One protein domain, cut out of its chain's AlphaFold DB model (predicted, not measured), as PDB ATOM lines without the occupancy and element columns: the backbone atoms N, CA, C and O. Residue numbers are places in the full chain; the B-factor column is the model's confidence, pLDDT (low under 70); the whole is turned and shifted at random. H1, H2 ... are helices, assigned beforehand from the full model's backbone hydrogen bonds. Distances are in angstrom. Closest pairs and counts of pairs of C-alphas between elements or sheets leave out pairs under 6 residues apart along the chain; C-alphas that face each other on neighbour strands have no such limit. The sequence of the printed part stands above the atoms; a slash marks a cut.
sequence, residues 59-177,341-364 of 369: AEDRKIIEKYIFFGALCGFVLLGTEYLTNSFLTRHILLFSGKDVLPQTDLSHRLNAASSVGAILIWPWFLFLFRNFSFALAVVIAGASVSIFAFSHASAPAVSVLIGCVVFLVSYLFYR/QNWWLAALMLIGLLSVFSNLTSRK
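What this domain is: This is residues 59 to 177 and 341 to 364 of the 369 residues of an uncharacterized protein of Rhodospirillaceae bacterium (UniProt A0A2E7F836). Kinked H3 runs through the middle of an up-and-down bundle, H1, H3, H4 and H5, each against the one before; H6 packs on H3 and H2 lies at one end. The printed part has 143 residues with six named helices, H1 to H6 in order, class all helix. It is compact, radius of gyration of the C-alphas 16.7 A, spanning 54 by 33 by 33 A.

Where its parts are: H1, residues 59 to 85, runs 38.8 A from C-alpha 59 at (111.685, 64.559, -3.831). H2 is residues 89 to 97, H3 109 to 133, H4 136 to 151, H5 156 to 174, and H6 342 to 364, 34.4 A.

How they stand to each other: H3 touches H1, H4, H5 and H6, the closest C-alphas to H6 being Pro 125 and Ser 355, 5.5 A. Every O i to N i+4 pair is within hydrogen-bond range in H1, H2 and H5; 16 of 21 in H3, 11 of 12 in H4, 16 of 19 in H6.

The domain as a whole: Residues 178 to 340 are cut out, a 33.9 A gap between C-alphas. The H2 to H3 link is long. Residues 358 to 364 have pLDDT under 70.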
ATOM      1  N   ALA A  59     112.583  65.155  -4.824       79.81
ATOM      2  CA  ALA A  59     111.685  64.559  -3.831       79.81
ATOM      3  C   ALA A  59     110.240  64.407  -4.341       79.81
ATOM      4  O   ALA A  59     109.507  63.569  -3.821       79.81
ATOM      5  N   GLU A  60     109.830  65.228  -5.305       84.75
ATOM      6  CA  GLU A  60     108.502  65.175  -5.914       84.75
ATOM      7  C   GLU A  60     108.398  63.984  -6.865       84.75
ATOM      8  O   GLU A  60     107.550  63.113  -6.668       84.75
ATOM      9  N   ASP A  61     109.357  63.856  -7.780       86.19
ATOM     10  CA  ASP A  61     109.437  62.729  -8.710       86.19
ATOM     11  C   ASP A  61     109.548  61.390  -7.974       86.19
ATOM     12  O   ASP A  61     108.930  60.409  -8.374       86.19
ATOM     13  N   ARG A  62     110.271  61.335  -6.845       81.12
ATOM     14  CA  ARG A  62     110.332  60.121  -6.008       81.12
ATOM     15  C   ARG A  62     108.963  59.685  -5.506       81.12
ATOM     16  O   ARG A  62     108.666  58.498  -5.563       81.12
ATOM     17  N   LYS A  63     108.127  60.619  -5.044       81.81
ATOM     18  CA  LYS A  63     106.767  60.296  -4.586       81.81
ATOM     19  C   LYS A  63     105.901  59.788  -5.734       81.81
ATOM     20  O   LYS A  63     105.111  58.866  -5.542       81.81
ATOM     21  N   ILE A  64     106.057  60.377  -6.919       86.62
ATOM     22  CA  ILE A  64     105.361  59.945  -8.134       86.62
ATOM     23  C   ILE A  64     105.783  58.512  -8.490       86.62
ATOM     24  O   ILE A  64     104.931  57.637  -8.644       86.62
ATOM     25  N   ILE A  65     107.090  58.255  -8.541       84.44
ATOM     26  CA  ILE A  65     107.686  56.942  -8.813       84.44
ATOM     27  C   ILE A  65     107.182  55.902  -7.803       84.44
ATOM     28  O   ILE A  65     106.628  54.881  -8.208       84.44
ATOM     29  N   GLU A  66     107.282  56.176  -6.499       81.94
ATOM     30  CA  GLU A  66     106.786  55.283  -5.445       81.94
ATOM     31  C   GLU A  66     105.298  54.956  -5.603       81.94
ATOM     32  O   GLU A  66     104.914  53.790  -5.502       81.94
ATOM     33  N   LYS A  67     104.462  55.958  -5.904       85.00
ATOM     34  CA  LYS A  67     103.026  55.766  -6.134       85.00
ATOM     35  C   LYS A  67     102.768  54.813  -7.303       85.00
ATOM     36  O   LYS A  67     101.974  53.886  -7.164       85.00
ATOM     37  N   TYR A  68     103.420  55.008  -8.447       89.25
ATOM     38  CA  TYR A  68     103.205  54.144  -9.614       89.25
ATOM     39  C   TYR A  68     103.748  52.731  -9.415       89.25
ATOM     40  O   TYR A  68     103.110  51.770  -9.837       89.25
ATOM     41  N   ILE A  69     104.873  52.587  -8.717       85.19
ATOM     42  CA  ILE A  69     105.390  51.278  -8.311       85.19
ATOM     43  C   ILE A  69     104.406  50.566  -7.391       85.19
ATOM     44  O   ILE A  69     104.158  49.376  -7.570       85.19
ATOM     45  N   PHE A  70     103.823  51.286  -6.433       85.94
ATOM     46  CA  PHE A  70     102.820  50.730  -5.537       85.94
ATOM     47  C   PHE A  70     101.610  50.191  -6.307       85.94
ATOM     48  O   PHE A  70     101.210  49.048  -6.083       85.94
ATOM     49  N   PHE A  71     101.056  50.983  -7.232       90.12
ATOM     50  CA  PHE A  71      99.937  50.546  -8.067       90.12
ATOM     51  C   PHE A  71     100.326  49.393  -8.994       90.12
ATOM     52  O   PHE A  71      99.558  48.448  -9.126       90.12
ATOM     53  N   GLY A  72     101.525  49.417  -9.577       92.62
ATOM     54  CA  GLY A  72     102.039  48.312 -10.385       92.62
ATOM     55  C   GLY A  72     102.147  47.008  -9.588       92.62
ATOM     56  O   GLY A  72     101.710  45.962 -10.063       92.62
ATOM     57  N   ALA A  73     102.655  47.074  -8.355       91.50
ATOM     58  CA  ALA A  73     102.724  45.931  -7.449       91.50
ATOM     59  C   ALA A  73     101.326  45.423  -7.066       91.50
ATOM     60  O   ALA A  73     101.086  44.220  -7.131       91.50
ATOM     61  N   LEU A  74     100.385  46.320  -6.742       93.25
ATOM     62  CA  LEU A  74      98.995  45.955  -6.463       93.25
ATOM     63  C   LEU A  74      98.351  45.247  -7.663       93.25
ATOM     64  O   LEU A  74      97.789  44.170  -7.496       93.25
ATOM     65  N   CYS A  75      98.480  45.807  -8.869       95.06
ATOM     66  CA  CYS A  75      98.008  45.175 -10.101       95.06
ATOM     67  C   CYS A  75      98.644  43.794 -10.304       95.06
ATOM     68  O   CYS A  75      97.946  42.848 -10.655       95.06
ATOM     69  N   GLY A  76      99.948  43.660 -10.041       94.56
ATOM     70  CA  GLY A  76     100.661  42.388 -10.110       94.56
ATOM     71  C   GLY A  76     100.131  41.347  -9.121       94.56
ATOM     72  O   GLY A  76      99.901  40.207  -9.514       94.56
ATOM     73  N   PHE A  77      99.882  41.727  -7.864       95.25
ATOM     74  CA  PHE A  77      99.303  40.831  -6.859       95.25
ATOM     75  C   PHE A  77      97.861  40.446  -7.186       95.25
ATOM     76  O   PHE A  77      97.513  39.278  -7.049       95.25
ATOM     77  N   VAL A  78      97.037  41.388  -7.656       95.12
ATOM     78  CA  VAL A  78      95.669  41.089  -8.108       95.12
ATOM     79  C   VAL A  78      95.710  40.097  -9.265       95.12
ATOM     80  O   VAL A  78      95.048  39.069  -9.197       95.12
ATOM     81  N   LEU A  79      96.545  40.349 -10.277       94.94
ATOM     82  CA  LEU A  79      96.694  39.461 -11.427       94.94
ATOM     83  C   LEU A  79      97.166  38.064 -11.011       94.94
ATOM     84  O   LEU A  79      96.604  37.065 -11.450       94.94
ATOM     85  N   LEU A  80      98.171  37.989 -10.135       94.56
ATOM     86  CA  LEU A  80      98.699  36.725  -9.631       94.56
ATOM     87  C   LEU A  80      97.655  35.958  -8.810       94.56
ATOM     88  O   LEU A  80      97.500  34.752  -8.982       94.56
ATOM     89  N   GLY A  81      96.913  36.655  -7.946       93.94
ATOM     90  CA  GLY A  81      95.812  36.080  -7.178       93.94
ATOM     91  C   GLY A  81      94.699  35.556  -8.082       93.94
ATOM     92  O   GLY A  81      94.247  34.429  -7.900       93.94
ATOM     93  N   THR A  82      94.306  36.321  -9.105       93.31
ATOM     94  CA  THR A  82      93.335  35.879 -10.115       93.31
ATOM     95  C   THR A  82      93.827  34.640 -10.852       93.31
ATOM     96  O   THR A  82      93.063  33.691 -10.993       93.31
ATOM     97  N   GLU A  83      95.090  34.597 -11.275       93.31
ATOM     98  CA  GLU A  83      95.658  33.418 -11.933       93.31
ATOM     99  C   GLU A  83      95.603  32.179 -11.032       93.31
ATOM    100  O   GLU A  83      95.203  31.116 -11.497       93.31
ATOM    101  N   TYR A  84      95.918  32.288  -9.739       91.56
ATOM    102  CA  TYR A  84      95.792  31.145  -8.829       91.56
ATOM    103  C   TYR A  84      94.334  30.731  -8.586       91.56
ATOM    104  O   TYR A  84      94.030  29.541  -8.623       91.56
ATOM    105  N   LEU A  85      93.417  31.687  -8.406       91.19
ATOM    106  CA  LEU A  85      91.993  31.408  -8.177       91.19
ATOM    107  C   LEU A  85      91.288  30.811  -9.401       91.19
ATOM    108  O   LEU A  85      90.354  30.028  -9.261       91.19
ATOM    109  N   THR A  86      91.727  31.179 -10.603       90.81
ATOM    110  CA  THR A  86      91.116  30.755 -11.874       90.81
ATOM    111  C   THR A  86      91.864  29.605 -12.547       90.81
ATOM    112  O   THR A  86      91.589  29.278 -13.700       90.81
ATOM    113  N   ASN A  87      92.807  28.980 -11.837       87.19
ATOM    114  CA  ASN A  87      93.634  27.888 -12.345       87.19
ATOM    115  C   ASN A  87      94.371  28.254 -13.655       87.19
ATOM    116  O   ASN A  87      94.346  27.539 -14.661       87.19
ATOM    117  N   SER A  88      95.050  29.401 -13.612       91.00
ATOM    118  CA  SER A  88      95.871  30.005 -14.668       91.00
ATOM    119  C   SER A  88      95.088  30.370 -15.935       91.00
ATOM    120  O   SER A  88      95.530  30.081 -17.053       91.00
ATOM    121  N   PHE A  89      93.900  30.964 -15.779       91.38
ATOM    122  CA  PHE A  89      93.009  31.293 -16.893       91.38
ATOM    123  C   PHE A  89      93.681  32.179 -17.946       91.38
ATOM    124  O   PHE A  89      93.664  31.834 -19.130       91.38
ATOM    125  N   LEU A  90      94.296  33.295 -17.551       92.06
ATOM    126  CA  LEU A  90      94.942  34.218 -18.479       92.06
ATOM    127  C   LEU A  90      96.165  33.568 -19.122       92.06
ATOM    128  O   LEU A  90      96.307  33.624 -20.343       92.06
ATOM    129  N   THR A  91      97.014  32.895 -18.337       91.56
ATOM    130  CA  THR A  91      98.173  32.168 -18.877       91.56
ATOM    131  C   THR A  91      97.738  31.153 -19.931       91.56
ATOM    132  O   THR A  91      98.351  31.072 -20.995       91.56
ATOM    133  N   ARG A  92      96.656  30.407 -19.685       92.06
ATOM    134  CA  ARG A  92      96.095  29.454 -20.649       92.06
ATOM    135  C   ARG A  92      95.678  30.142 -21.946       92.06
ATOM    136  O   ARG A  92      96.073  29.684 -23.014       92.06
ATOM    137  N   HIS A  93      94.926  31.236 -21.863       91.69
ATOM    138  CA  HIS A  93      94.456  31.956 -23.050       91.69
ATOM    139  C   HIS A  93      95.607  32.567 -23.850       91.69
ATOM    140  O   HIS A  93      95.601  32.482 -25.074       91.69
ATOM    141  N   ILE A  94      96.636  33.097 -23.183       92.31
ATOM    142  CA  ILE A  94      97.844  33.601 -23.853       92.31
ATOM    143  C   ILE A  94      98.558  32.474 -24.609       92.31
ATOM    144  O   ILE A  94      99.003  32.678 -25.739       92.31
ATOM    145  N   LEU A  95      98.671  31.280 -24.018       91.38
ATOM    146  CA  LEU A  95      99.305  30.132 -24.672       91.38
ATOM    147  C   LEU A  95      98.507  29.664 -25.895       91.38
ATOM    148  O   LEU A  95      99.105  29.492 -26.956       91.38
ATOM    149  N   LEU A  96      97.185  29.526 -25.760       91.56
ATOM    150  CA  LEU A  96      96.296  29.155 -26.867       91.56
ATOM    151  C   LEU A  96      96.360  30.187 -28.001       91.56
ATOM    152  O   LEU A  96      96.523  29.819 -29.159       91.56
ATOM    153  N   PHE A  97      96.325  31.481 -27.669       93.75
ATOM    154  CA  PHE A  97      96.469  32.565 -28.645       93.75
ATOM    155  C   PHE A  97      97.841  32.554 -29.336       93.75
ATOM    156  O   PHE A  97      97.953  32.884 -30.510       93.75
ATOM    157  N   SER A  98      98.886  32.116 -28.630       92.56
ATOM    158  CA  SER A  98     100.236  31.944 -29.185       92.56
ATOM    159  C   SER A  98     100.397  30.663 -30.019       92.56
ATOM    160  O   SER A  98     101.527  30.278 -30.320       92.56
ATOM    161  N   GLY A  99      99.302  29.965 -30.342       91.38
ATOM    162  CA  GLY A  99      99.308  28.735 -31.135       91.38
ATOM    163  C   GLY A  99      99.848  27.508 -30.398       91.38
ATOM    164  O   GLY A  99     100.282  26.559 -31.043       91.38
ATOM    165  N   LYS A 100      99.883  27.519 -29.057       89.50
ATOM    166  CA  LYS A 100     100.294  26.351 -28.265       89.50
ATOM    167  C   LYS A 100      99.080  25.533 -27.856       89.50
ATOM    168  O   LYS A 100      98.169  26.062 -27.223       89.50
ATOM    169  N   ASP A 101      99.139  24.231 -28.103       85.50
ATOM    170  CA  ASP A 101      98.124  23.299 -27.627       85.50
ATOM    171  C   ASP A 101      98.239  23.109 -26.113       85.50
ATOM    172  O   ASP A 101      99.268  22.680 -25.584       85.50
ATOM    173  N   VAL A 102      97.166  23.440 -25.395       84.69
ATOM    174  CA  VAL A 102      97.079  23.261 -23.945       84.69
ATOM    175  C   VAL A 102      95.829  22.463 -23.621       84.69
ATOM    176  O   VAL A 102      94.712  22.965 -23.741       84.69
ATOM    177  N   LEU A 103      96.009  21.232 -23.137       83.81
ATOM    178  CA  LEU A 103      94.881  20.398 -22.726       83.81
ATOM    179  C   LEU A 103      94.115  21.074 -21.574       83.81
ATOM    180  O   LEU A 103      94.765  21.608 -20.663       83.81
ATOM    181  N   PRO A 104      92.767  21.019 -21.551       76.62
ATOM    182  CA  PRO A 104      91.938  21.710 -20.556       76.62
ATOM    183  C   PRO A 104      92.320  21.433 -19.095       76.62
ATOM    184  O   PRO A 104      92.239  22.323 -18.260       76.62
ATOM    185  N   GLN A 105      92.810  20.226 -18.805       79.38
ATOM    186  CA  GLN A 105      93.155  19.747 -17.458       79.38
ATOM    187  C   GLN A 105      94.632  19.977 -17.075       79.38
ATOM    188  O   GLN A 105      95.062  19.572 -16.000       79.38
ATOM    189  N   THR A 106      95.442  20.590 -17.949       82.25
ATOM    190  CA  THR A 106      96.874  20.807 -17.669       82.25
ATOM    191  C   THR A 106      97.047  21.817 -16.540       82.25
ATOM    192  O   THR A 106      96.582  22.950 -16.677       82.25
ATOM    193  N   ASP A 107      97.763  21.445 -15.480       81.62
ATOM    194  CA  ASP A 107      98.191  22.382 -14.443       81.62
ATOM    195  C   ASP A 107      99.302  23.303 -14.978       81.62
ATOM    196  O   ASP A 107     100.398  22.866 -15.347       81.62
ATOM    197  N   LEU A 108      99.009  24.601 -15.032       85.62
ATOM    198  CA  LEU A 108      99.928  25.644 -15.489       85.62
ATOM    199  C   LEU A 108     100.519  26.465 -14.337       85.62
ATOM    200  O   LEU A 108     101.300  27.380 -14.596       85.62
ATOM    201  N   SER A 109     100.224  26.119 -13.082       80.81
ATOM    202  CA  SER A 109     100.692  26.843 -11.894       80.81
ATOM    203  C   SER A 109     102.219  26.962 -11.834       80.81
ATOM    204  O   SER A 109     102.755  27.991 -11.421       80.81
ATOM    205  N   HIS A 110     102.943  25.966 -12.353       82.25
ATOM    206  CA  HIS A 110     104.402  25.988 -12.473       82.25
ATOM    207  C   HIS A 110     104.929  27.150 -13.337       82.25
ATOM    208  O   HIS A 110     106.052  27.608 -13.125       82.25
ATOM    209  N   ARG A 111     104.136  27.665 -14.291       86.88
ATOM    210  CA  ARG A 111     104.496  28.838 -15.111       86.88
ATOM    211  C   ARG A 111     104.429  30.142 -14.324       86.88
ATOM    212  O   ARG A 111     105.121  31.094 -14.676       86.88
ATOM    213  N   LEU A 112     103.659  30.167 -13.240       90.75
ATOM    214  CA  LEU A 112     103.537  31.321 -12.354       90.75
ATOM    215  C   LEU A 112     104.710  31.423 -11.371       90.75
ATOM    216  O   LEU A 112     104.879  32.463 -10.746       90.75
ATOM    217  N   ASN A 113     105.573  30.402 -11.268       89.50
ATOM    218  CA  ASN A 113     106.684  30.378 -10.309       89.50
ATOM    219  C   ASN A 113     107.590  31.614 -10.389       89.50
ATOM    220  O   ASN A 113     108.005  32.122  -9.349       89.50
ATOM    221  N   ALA A 114     107.888  32.111 -11.593       91.62
ATOM    222  CA  ALA A 114     108.697  33.318 -11.758       91.62
ATOM    223  C   ALA A 114     107.973  34.555 -11.198       91.62
ATOM    224  O   ALA A 114     108.545  35.279 -10.384       91.62
ATOM    225  N   ALA A 115     106.699  34.750 -11.558       93.25
ATOM    226  CA  ALA A 115     105.880  35.857 -11.063       93.25
ATOM    227  C   ALA A 115     105.705  35.797  -9.536       93.25
ATOM    228  O   ALA A 115     105.921  36.795  -8.851       93.25
ATOM    229  N   SER A 116     105.416  34.615  -8.989       95.00
ATOM    230  CA  SER A 116     105.300  34.387  -7.547       95.00
ATOM    231  C   SER A 116     106.609  34.635  -6.815       95.00
ATOM    232  O   SER A 116     106.614  35.202  -5.732       95.00
ATOM    233  N   SER A 117     107.743  34.282  -7.411       95.88
ATOM    234  CA  SER A 117     109.049  34.547  -6.807       95.88
ATOM    235  C   SER A 117     109.363  36.038  -6.753       95.88
ATOM    236  O   SER A 117     109.817  36.529  -5.724       95.88
ATOM    237  N   VAL A 118     109.067  36.777  -7.827       96.06
ATOM    238  CA  VAL A 118     109.191  38.242  -7.834       96.06
ATOM    239  C   VAL A 118     108.253  38.859  -6.795       96.06
ATOM    240  O   VAL A 118     108.691  39.687  -6.001       96.06
ATOM    241  N   GLY A 119     106.995  38.410  -6.740       95.88
ATOM    242  CA  GLY A 119     106.012  38.858  -5.755       95.88
ATOM    243  C   GLY A 119     106.455  38.604  -4.311       95.88
ATOM    244  O   GLY A 119     106.363  39.506  -3.483       95.88
ATOM    245  N   ALA A 120     107.002  37.422  -4.019       97.06
ATOM    246  CA  ALA A 120     107.472  37.030  -2.689       97.06
ATOM    247  C   ALA A 120     108.638  37.891  -2.173       97.06
ATOM    248  O   ALA A 120     108.795  38.060  -0.967       97.06
ATOM    249  N   ILE A 121     109.455  38.451  -3.069       97.12
ATOM    250  CA  ILE A 121     110.534  39.381  -2.705       97.12
ATOM    251  C   ILE A 121     109.990  40.817  -2.622       97.12
ATOM    252  O   ILE A 121     110.324  41.558  -1.699       97.12
ATOM    253  N   LEU A 122     109.138  41.209  -3.573       95.50
ATOM    254  CA  LEU A 122     108.561  42.552  -3.679       95.50
ATOM    255  C   LEU A 122     107.608  42.897  -2.525       95.50
ATOM    256  O   LEU A 122     107.446  44.073  -2.198       95.50
ATOM    257  N   ILE A 123     106.991  41.891  -1.901       94.88
ATOM    258  CA  ILE A 123     105.978  42.083  -0.859       94.88
ATOM    259  C   ILE A 123     106.489  42.934   0.317       94.88
ATOM    260  O   ILE A 123     105.761  43.773   0.833       94.88
ATOM    261  N   TRP A 124     107.765  42.804   0.689       95.06
ATOM    262  CA  TRP A 124     108.354  43.485   1.847       95.06
ATOM    263  C   TRP A 124     108.521  45.005   1.673       95.06
ATOM    264  O   TRP A 124     107.972  45.759   2.482       95.06
ATOM    265  N   PRO A 125     109.222  45.520   0.637       91.69
ATOM    266  CA  PRO A 125     109.286  46.963   0.414       91.69
ATOM    267  C   PRO A 125     107.903  47.546   0.094       91.69
ATOM    268  O   PRO A 125     107.629  48.701   0.423       91.69
ATOM    269  N   TRP A 126     107.003  46.749  -0.489       91.38
ATOM    270  CA  TRP A 126     105.623  47.155  -0.730       91.38
ATOM    271  C   TRP A 126     104.820  47.310   0.571       91.38
ATOM    272  O   TRP A 126     104.105  48.297   0.738       91.38
ATOM    273  N   PHE A 127     105.003  46.415   1.547       92.44
ATOM    274  CA  PHE A 127     104.420  46.550   2.885       92.44
ATOM    275  C   PHE A 127     104.924  47.794   3.603       92.44
ATOM    276  O   PHE A 127     104.129  48.518   4.202       92.44
ATOM    277  N   LEU A 128     106.219  48.098   3.501       90.06
ATOM    278  CA  LEU A 128     106.762  49.328   4.071       90.06
ATOM    279  C   LEU A 128     106.036  50.569   3.531       90.06
ATOM    280  O   LEU A 128     105.720  51.477   4.295       90.06
ATOM    281  N   PHE A 129     105.741  50.600   2.231       88.19
ATOM    282  CA  PHE A 129     104.952  51.671   1.631       88.19
ATOM    283  C   PHE A 129     103.500  51.673   2.137       88.19
ATOM    284  O   PHE A 129     102.990  52.737   2.497       88.19
ATOM    285  N   LEU A 130     102.845  50.507   2.204       90.38
ATOM    286  CA  LEU A 130     101.461  50.372   2.673       90.38
ATOM    287  C   LEU A 130     101.266  50.944   4.078       90.38
ATOM    288  O   LEU A 130     100.447  51.837   4.275       90.38
ATOM    289  N   PHE A 131     102.063  50.471   5.036       90.75
ATOM    290  CA  PHE A 131     101.951  50.862   6.443       90.75
ATOM    291  C   PHE A 131     102.332  52.325   6.709       90.75
ATOM    292  O   PHE A 131     102.070  52.837   7.794       90.75
ATOM    293  N   ARG A 132     102.943  53.009   5.735       87.12
ATOM    294  CA  ARG A 132     103.290  54.436   5.824       87.12
ATOM    295  C   ARG A 132     102.235  55.368   5.259       87.12
ATOM    296  O   ARG A 132     102.150  56.506   5.704       87.12
ATOM    297  N   ASN A 133     101.505  54.921   4.241       87.06
ATOM    298  CA  ASN A 133     100.644  55.794   3.444       87.06
ATOM    299  C   ASN A 133      99.150  55.510   3.632       87.06
ATOM    300  O   ASN A 133      98.326  56.322   3.219       87.06
ATOM    301  N   PHE A 134      98.794  54.385   4.251       90.25
ATOM    302  CA  PHE A 134      97.411  53.980   4.472       90.25
ATOM    303  C   PHE A 134      97.136  53.719   5.953       90.25
ATOM    304  O   PHE A 134      98.055  53.584   6.761       90.25
ATOM    305  N   SER A 135      95.852  53.646   6.315       94.06
ATOM    306  CA  SER A 135      95.457  53.277   7.673       94.06
ATOM    307  C   SER A 135      95.958  51.873   8.014       94.06
ATOM    308  O   SER A 135      96.009  50.991   7.155       94.06
ATOM    309  N   PHE A 136      96.294  51.653   9.287       93.44
ATOM    310  CA  PHE A 136      96.801  50.364   9.757       93.44
ATOM    311  C   PHE A 136      95.866  49.203   9.381       93.44
ATOM    312  O   PHE A 136      96.327  48.190   8.864       93.44
ATOM    313  N   ALA A 137      94.551  49.379   9.553       95.56
ATOM    314  CA  ALA A 137      93.558  48.365   9.200       95.56
ATOM    315  C   ALA A 137      93.590  48.007   7.703       95.56
ATOM    316  O   ALA A 137      93.638  46.827   7.356       95.56
ATOM    317  N   LEU A 138      93.625  49.007   6.813       94.00
ATOM    318  CA  LEU A 138      93.688  48.769   5.370       94.00
ATOM    319  C   LEU A 138      95.008  48.095   4.971       94.00
ATOM    320  O   LEU A 138      95.002  47.150   4.186       94.00
ATOM    321  N   ALA A 139      96.127  48.539   5.547       93.19
ATOM    322  CA  ALA A 139      97.435  47.944   5.301       93.19
ATOM    323  C   ALA A 139      97.487  46.469   5.735       93.19
ATOM    324  O   ALA A 139      97.991  45.645   4.978       93.19
ATOM    325  N   VAL A 140      96.916  46.115   6.895       94.69
ATOM    326  CA  VAL A 140      96.827  44.721   7.367       94.69
ATOM    327  C   VAL A 140      95.969  43.864   6.440       94.69
ATOM    328  O   VAL A 140      96.379  42.757   6.101       94.69
ATOM    329  N   VAL A 141      94.809  44.362   5.999       95.50
ATOM    330  CA  VAL A 141      93.930  43.621   5.078       95.50
ATOM    331  C   VAL A 141      94.641  43.342   3.755       95.50
ATOM    332  O   VAL A 141      94.672  42.199   3.303       95.50
ATOM    333  N   ILE A 142      95.261  44.365   3.161       93.94
ATOM    334  CA  ILE A 142      95.996  44.221   1.901       93.94
ATOM    335  C   ILE A 142      97.197  43.282   2.084       93.94
ATOM    336  O   ILE A 142      97.411  42.390   1.265       93.94
ATOM    337  N   ALA A 143      97.952  43.429   3.175       92.94
ATOM    338  CA  ALA A 143      99.093  42.570   3.461       92.94
ATOM    339  C   ALA A 143      98.687  41.102   3.652       92.94
ATOM    340  O   ALA A 143      99.303  40.212   3.067       92.94
ATOM    341  N   GLY A 144      97.618  40.851   4.410       94.00
ATOM    342  CA  GLY A 144      97.063  39.514   4.609       94.00
ATOM    343  C   GLY A 144      96.593  38.881   3.300       94.00
ATOM    344  O   GLY A 144      96.911  37.722   3.038       94.00
ATOM    345  N   ALA A 145      95.912  39.652   2.445       93.38
ATOM    346  CA  ALA A 145      95.495  39.198   1.121       93.38
ATOM    347  C   ALA A 145      96.691  38.860   0.214       93.38
ATOM    348  O   ALA A 145      96.662  37.865  -0.501       93.38
ATOM    349  N   SER A 146      97.776  39.636   0.256       93.31
ATOM    350  CA  SER A 146      98.970  39.338  -0.542       93.31
ATOM    351  C   SER A 146      99.756  38.133  -0.026       93.31
ATOM    352  O   SER A 146     100.271  37.362  -0.831       93.31
ATOM    353  N   VAL A 147      99.831  37.925   1.294       93.88
ATOM    354  CA  VAL A 147     100.455  36.721   1.873       93.88
ATOM    355  C   VAL A 147      99.631  35.472   1.561       93.88
ATOM    356  O   VAL A 147     100.203  34.422   1.263       93.88
ATOM    357  N   SER A 148      98.297  35.573   1.582       92.12
ATOM    358  CA  SER A 148      97.426  34.425   1.325       92.12
ATOM    359  C   SER A 148      97.586  33.870  -0.092       92.12
ATOM    360  O   SER A 148      97.521  32.654  -0.257       92.12
ATOM    361  N   ILE A 149      97.919  34.707  -1.088       92.94
ATOM    362  CA  ILE A 149      98.265  34.254  -2.449       92.94
ATOM    363  C   ILE A 149      99.336  33.158  -2.399       92.94
ATOM    364  O   ILE A 149      99.206  32.146  -3.078       92.94
ATOM    365  N   PHE A 150     100.372  33.320  -1.572       92.19
ATOM    366  CA  PHE A 150     101.456  32.343  -1.458       92.19
ATOM    367  C   PHE A 150     101.054  31.109  -0.654       92.19
ATOM    368  O   PHE A 150     101.449  30.004  -1.019       92.19
ATOM    369  N   ALA A 151     100.238  31.279   0.390       86.81
ATOM    370  CA  ALA A 151      99.724  30.169   1.192       86.81
ATOM    371  C   ALA A 151      98.819  29.227   0.380       86.81
ATOM    372  O   ALA A 151      98.853  28.016   0.581       86.81
ATOM    373  N   PHE A 152      98.044  29.781  -0.555       83.44
ATOM    374  CA  PHE A 152      97.179  29.021  -1.460       83.44
ATOM    375  C   PHE A 152      97.841  28.693  -2.802       83.44
ATOM    376  O   PHE A 152      97.256  27.986  -3.622       83.44
ATOM    377  N   SER A 153      99.065  29.169  -3.042       81.56
ATOM    378  CA  SER A 153      99.808  28.802  -4.242       81.56
ATOM    379  C   SER A 153     100.313  27.361  -4.154       81.56
ATOM    380  O   SER A 153     100.811  26.915  -3.123       81.56
ATOM    381  N   HIS A 154     100.305  26.646  -5.279       78.81
ATOM    382  CA  HIS A 154     101.013  25.362  -5.408       78.81
ATOM    383  C   HIS A 154     102.547  25.529  -5.507       78.81
ATOM    384  O   HIS A 154     103.282  24.554  -5.678       78.81
ATOM    385  N   ALA A 155     103.056  26.762  -5.400       79.88
ATOM    386  CA  ALA A 155     104.467  27.093  -5.536       79.88
ATOM    387  C   ALA A 155     105.172  27.050  -4.169       79.88
ATOM    388  O   ALA A 155     105.186  28.022  -3.415       79.88
ATOM    389  N   SER A 156     105.822  25.923  -3.862       86.62
ATOM    390  CA  SER A 156     106.457  25.720  -2.552       86.62
ATOM    391  C   SER A 156     107.619  26.676  -2.267       86.62
ATOM    392  O   SER A 156     107.758  27.142  -1.142       86.62
ATOM    393  N   ALA A 157     108.446  27.009  -3.262       91.19
ATOM    394  CA  ALA A 157     109.615  27.859  -3.032       91.19
ATOM    395  C   ALA A 157     109.262  29.324  -2.682       91.19
ATOM    396  O   ALA A 157     109.801  29.817  -1.691       91.19
ATOM    397  N   PRO A 158     108.344  30.011  -3.398       94.38
ATOM    398  CA  PRO A 158     107.817  31.309  -2.966       94.38
ATOM    399  C   PRO A 158     107.145  31.275  -1.590       94.38
ATOM    400  O   PRO A 158     107.389  32.156  -0.773       94.38
ATOM    401  N   ALA A 159     106.345  30.248  -1.291       93.81
ATOM    402  CA  ALA A 159     105.703  30.130   0.019       93.81
ATOM    403  C   ALA A 159     106.736  30.006   1.155       93.81
ATOM    404  O   ALA A 159     106.656  30.717   2.157       93.81
ATOM    405  N   VAL A 160     107.757  29.161   0.971       94.19
ATOM    406  CA  VAL A 160     108.865  29.014   1.925       94.19
ATOM    407  C   VAL A 160     109.662  30.313   2.051       94.19
ATOM    408  O   VAL A 160     110.038  30.684   3.160       94.19
ATOM    409  N   SER A 161     109.903  31.045   0.959       96.88
ATOM    410  CA  SER A 161     110.654  32.304   1.020       96.88
ATOM    411  C   SER A 161     109.896  33.420   1.742       96.88
ATOM    412  O   SER A 161     110.529  34.216   2.437       96.88
ATOM    413  N   VAL A 162     108.562  33.455   1.642       97.06
ATOM    414  CA  VAL A 162     107.713  34.353   2.441       97.06
ATOM    415  C   VAL A 162     107.717  33.931   3.907       97.06
ATOM    416  O   VAL A 162     107.900  34.780   4.773       97.06
ATOM    417  N   LEU A 163     107.595  32.634   4.204       96.12
ATOM    418  CA  LEU A 163     107.632  32.121   5.577       96.12
ATOM    419  C   LEU A 163     108.957  32.451   6.280       96.12
ATOM    420  O   LEU A 163     108.954  32.989   7.386       96.12
ATOM    421  N   ILE A 164     110.090  32.172   5.629       97.31
ATOM    422  CA  ILE A 164     111.415  32.543   6.144       97.31
ATOM    423  C   ILE A 164     111.536  34.062   6.257       97.31
ATOM    424  O   ILE A 164     112.050  34.550   7.261       97.31
ATOM    425  N   GLY A 165     111.009  34.812   5.289       97.56
ATOM    426  CA  GLY A 165     110.947  36.267   5.366       97.56
ATOM    427  C   GLY A 165     110.163  36.764   6.585       97.56
ATOM    428  O   GLY A 165     110.638  37.667   7.254       97.56
ATOM    429  N   CYS A 166     109.046  36.133   6.970       96.88
ATOM    430  CA  CYS A 166     108.306  36.470   8.196       96.88
ATOM    431  C   CYS A 166     109.141  36.223   9.464       96.88
ATOM    432  O   CYS A 166     109.126  37.034  10.392       96.88
ATOM    433  N   VAL A 167     109.883  35.114   9.513       97.69
ATOM    434  CA  VAL A 167     110.779  34.805  10.639       97.69
ATOM    435  C   VAL A 167     111.906  35.832  10.714       97.69
ATOM    436  O   VAL A 167     112.164  36.399  11.778       97.69
ATOM    437  N   VAL A 168     112.545  36.125   9.580       97.94
ATOM    438  CA  VAL A 168     113.603  37.134   9.491       97.94
ATOM    439  C   VAL A 168     113.058  38.516   9.825       97.94
ATOM    440  O   VAL A 168     113.746  39.255  10.523       97.94
ATOM    441  N   PHE A 169     111.835  38.856   9.418       97.50
ATOM    442  CA  PHE A 169     111.162  40.094   9.793       97.50
ATOM    443  C   PHE A 169     111.085  40.217  11.313       97.50
ATOM    444  O   PHE A 169     111.570  41.199  11.867       97.50
ATOM    445  N   LEU A 170     110.534  39.205  11.992       97.75
ATOM    446  CA  LEU A 170     110.368  39.216  13.442       97.75
ATOM    447  C   LEU A 170     111.715  39.352  14.163       97.75
ATOM    448  O   LEU A 170     111.885  40.239  14.997       97.75
ATOM    449  N   VAL A 171     112.697  38.522  13.803       97.56
ATOM    450  CA  VAL A 171     114.040  38.555  14.404       97.56
ATOM    451  C   VAL A 171     114.714  39.904  14.149       97.56
ATOM    452  O   VAL A 171     115.252  40.520  15.065       97.56
ATOM    453  N   SER A 172     114.651  40.406  12.919       96.88
ATOM    454  CA  SER A 172     115.262  41.682  12.542       96.88
ATOM    455  C   SER A 172     114.565  42.870  13.196       96.88
ATOM    456  O   SER A 172     115.229  43.856  13.490       96.88
ATOM    457  N   TYR A 173     113.257  42.793  13.443       96.75
ATOM    458  CA  TYR A 173     112.509  43.831  14.148       96.75
ATOM    459  C   TYR A 173     112.920  43.891  15.625       96.75
ATOM    460  O   TYR A 173     113.200  44.970  16.148       96.75
ATOM    461  N   LEU A 174     113.025  42.729  16.280       97.38
ATOM    462  CA  LEU A 174     113.406  42.617  17.692       97.38
ATOM    463  C   LEU A 174     114.892  42.939  17.937       97.38
ATOM    464  O   LEU A 174     115.229  43.557  18.944       97.38
ATOM    465  N   PHE A 175     115.779  42.575  17.006       96.00
ATOM    466  CA  PHE A 175     117.239  42.694  17.144       96.00
ATOM    467  C   PHE A 175     117.870  43.619  16.088       96.00
ATOM    468  O   PHE A 175     118.991  43.389  15.624       96.00
ATOM    469  N   TYR A 176     117.168  44.689  15.699       93.50
ATOM    470  CA  TYR A 176     117.534  45.542  14.554       93.50
ATOM    471  C   TYR A 176     118.922  46.201  14.642       93.50
ATOM    472  O   TYR A 176     119.456  46.649  13.626       93.50
ATOM    473  N   ARG A 177     119.532  46.269  15.834       91.69
ATOM    474  CA  ARG A 177     120.879  46.832  16.035       91.69
ATOM    475  C   ARG A 177     121.995  45.820  15.770       91.69
ATOM    476  O   ARG A 177     123.060  46.212  15.308       91.69
ATOM    477  N   GLN A 341     120.262  34.136 -14.635       93.38
ATOM    478  CA  GLN A 341     119.082  34.386 -15.458       93.38
ATOM    479  C   GLN A 341     118.790  35.893 -15.558       93.38
ATOM    480  O   GLN A 341     118.564  36.565 -14.554       93.38
ATOM    481  N   ASN A 342     118.729  36.417 -16.786       93.56
ATOM    482  CA  ASN A 342     118.553  37.854 -17.039       93.56
ATOM    483  C   ASN A 342     117.303  38.436 -16.356       93.56
ATOM    484  O   ASN A 342     117.374  39.486 -15.721       93.56
ATOM    485  N   TRP A 343     116.160  37.744 -16.443       94.06
ATOM    486  CA  TRP A 343     114.912  38.193 -15.812       94.06
ATOM    487  C   TRP A 343     115.027  38.250 -14.279       94.06
ATOM    488  O   TRP A 343     114.470  39.151 -13.655       94.06
ATOM    489  N   TRP A 344     115.776  37.317 -13.682       94.94
ATOM    490  CA  TRP A 344     115.992  37.225 -12.239       94.94
ATOM    491  C   TRP A 344     116.861  38.383 -11.749       94.94
ATOM    492  O   TRP A 344     116.474  39.104 -10.831       94.94
ATOM    493  N   LEU A 345     117.991  38.621 -12.418       94.56
ATOM    494  CA  LEU A 345     118.879  39.743 -12.112       94.56
ATOM    495  C   LEU A 345     118.155  41.085 -12.264       94.56
ATOM    496  O   LEU A 345     118.214  41.918 -11.359       94.56
ATOM    497  N   ALA A 346     117.406  41.270 -13.355       93.31
ATOM    498  CA  ALA A 346     116.614  42.476 -13.577       93.31
ATOM    499  C   ALA A 346     115.569  42.696 -12.468       93.31
ATOM    500  O   ALA A 346     115.427  43.816 -11.975       93.31
ATOM    501  N   ALA A 347     114.879  41.636 -12.030       94.44
ATOM    502  CA  ALA A 347     113.913  41.717 -10.939       94.44
ATOM    503  C   ALA A 347     114.574  42.108  -9.608       94.44
ATOM    504  O   ALA A 347     114.091  43.019  -8.936       94.44
ATOM    505  N   LEU A 348     115.702  41.483  -9.245       94.06
ATOM    506  CA  LEU A 348     116.453  41.836  -8.035       94.06
ATOM    507  C   LEU A 348     116.919  43.296  -8.051       94.06
ATOM    508  O   LEU A 348     116.792  43.998  -7.049       94.06
ATOM    509  N   MET A 349     117.436  43.768  -9.187       90.31
ATOM    510  CA  MET A 349     117.893  45.150  -9.346       90.31
ATOM    511  C   MET A 349     116.736  46.142  -9.223       90.31
ATOM    512  O   MET A 349     116.874  47.158  -8.540       90.31
ATOM    513  N   LEU A 350     115.591  45.836  -9.843       88.88
ATOM    514  CA  LEU A 350     114.394  46.661  -9.735       88.88
ATOM    515  C   LEU A 350     113.927  46.725  -8.280       88.88
ATOM    516  O   LEU A 350     113.813  47.816  -7.739       88.88
ATOM    517  N   ILE A 351     113.747  45.586  -7.605       91.81
ATOM    518  CA  ILE A 351     113.299  45.547  -6.204       91.81
ATOM    519  C   ILE A 351     114.300  46.238  -5.264       91.81
ATOM    520  O   ILE A 351     113.900  46.946  -4.337       91.81
ATOM    521  N   GLY A 352     115.603  46.094  -5.519       87.75
ATOM    522  CA  GLY A 352     116.645  46.822  -4.797       87.75
ATOM    523  C   GLY A 352     116.495  48.338  -4.944       87.75
ATOM    524  O   GLY A 352     116.542  49.062  -3.950       87.75
ATOM    525  N   LEU A 353     116.235  48.822  -6.163       81.88
ATOM    526  CA  LEU A 353     115.950  50.234  -6.428       81.88
ATOM    527  C   LEU A 353     114.698  50.712  -5.673       81.88
ATOM    528  O   LEU A 353     114.731  51.775  -5.051       81.88
ATOM    529  N   LEU A 354     113.628  49.910  -5.659       81.75
ATOM    530  CA  LEU A 354     112.398  50.221  -4.916       81.75
ATOM    531  C   LEU A 354     112.655  50.371  -3.418       81.75
ATOM    532  O   LEU A 354     112.203  51.333  -2.803       81.75
ATOM    533  N   SER A 355     113.432  49.445  -2.858       81.25
ATOM    534  CA  SER A 355     113.786  49.427  -1.437       81.25
ATOM    535  C   SER A 355     114.608  50.659  -1.037       81.25
ATOM    536  O   SER A 355     114.499  51.169   0.079       81.25
ATOM    537  N   VAL A 356     115.435  51.174  -1.952       75.75
ATOM    538  CA  VAL A 356     116.173  52.427  -1.739       75.75
ATOM    539  C   VAL A 356     115.226  53.626  -1.747       75.75
ATOM    540  O   VAL A 356     115.341  54.481  -0.865       75.75
ATOM    541  N   PHE A 357     114.288  53.699  -2.696       72.38
ATOM    542  CA  PHE A 357     113.326  54.801  -2.754       72.38
ATOM    543  C   PHE A 357     112.451  54.859  -1.502       72.38
ATOM    544  O   PHE A 357     112.465  55.889  -0.824       72.38
ATOM    545  N   SER A 358     111.848  53.729  -1.113       68.62
ATOM    546  CA  SER A 358     110.977  53.651   0.064       68.62
ATOM    547  C   SER A 358     111.671  54.146   1.336       68.62
ATOM    548  O   SER A 358     111.069  54.851   2.143       68.62
ATOM    549  N   ASN A 359     112.958  53.838   1.520       65.25
ATOM    550  CA  ASN A 359     113.728  54.268   2.693       65.25
ATOM    551  C   ASN A 359     114.110  55.760   2.656       65.25
ATOM    552  O   ASN A 359     114.122  56.434   3.688       65.25
ATOM    553  N   LEU A 360     114.395  56.320   1.476       56.97
ATOM    554  CA  LEU A 360     114.756  57.737   1.345       56.97
ATOM    555  C   LEU A 360     113.584  58.677   1.646       56.97
ATOM    556  O   LEU A 360     113.811  59.769   2.172       56.97
ATOM    557  N   THR A 361     112.352  58.257   1.368       55.22
ATOM    558  CA  THR A 361     111.148  59.045   1.667       55.22
ATOM    559  C   THR A 361     110.910  59.164   3.175       55.22
ATOM    560  O   THR A 361     110.513  60.231   3.651       55.22
ATOM    561  N   SER A 362     111.281  58.144   3.963       53.16
ATOM    562  CA  SER A 362     111.172  58.199   5.429       53.16
ATOM    563  C   SER A 362     112.040  59.283   6.063       53.16
ATOM    564  O   SER A 362     111.581  59.993   6.958       53.16
ATOM    565  N   ARG A 363     113.279  59.447   5.578       53.28
ATOM    566  CA  ARG A 363     114.249  60.423   6.109       53.28
ATOM    567  C   ARG A 363     113.758  61.867   6.067       53.28
ATOM    568  O   ARG A 363     114.205  62.682   6.863       53.28
ATOM    569  N   LYS A 364     112.902  62.215   5.102       50.66
ATOM    570  CA  LYS A 364     112.420  63.595   4.943       50.66
ATOM    571  C   LYS A 364     111.207  63.882   5.826       50.66
ATOM    572  O   LYS A 364     111.046  65.020   6.253       50.66
TER     573      LYS A 364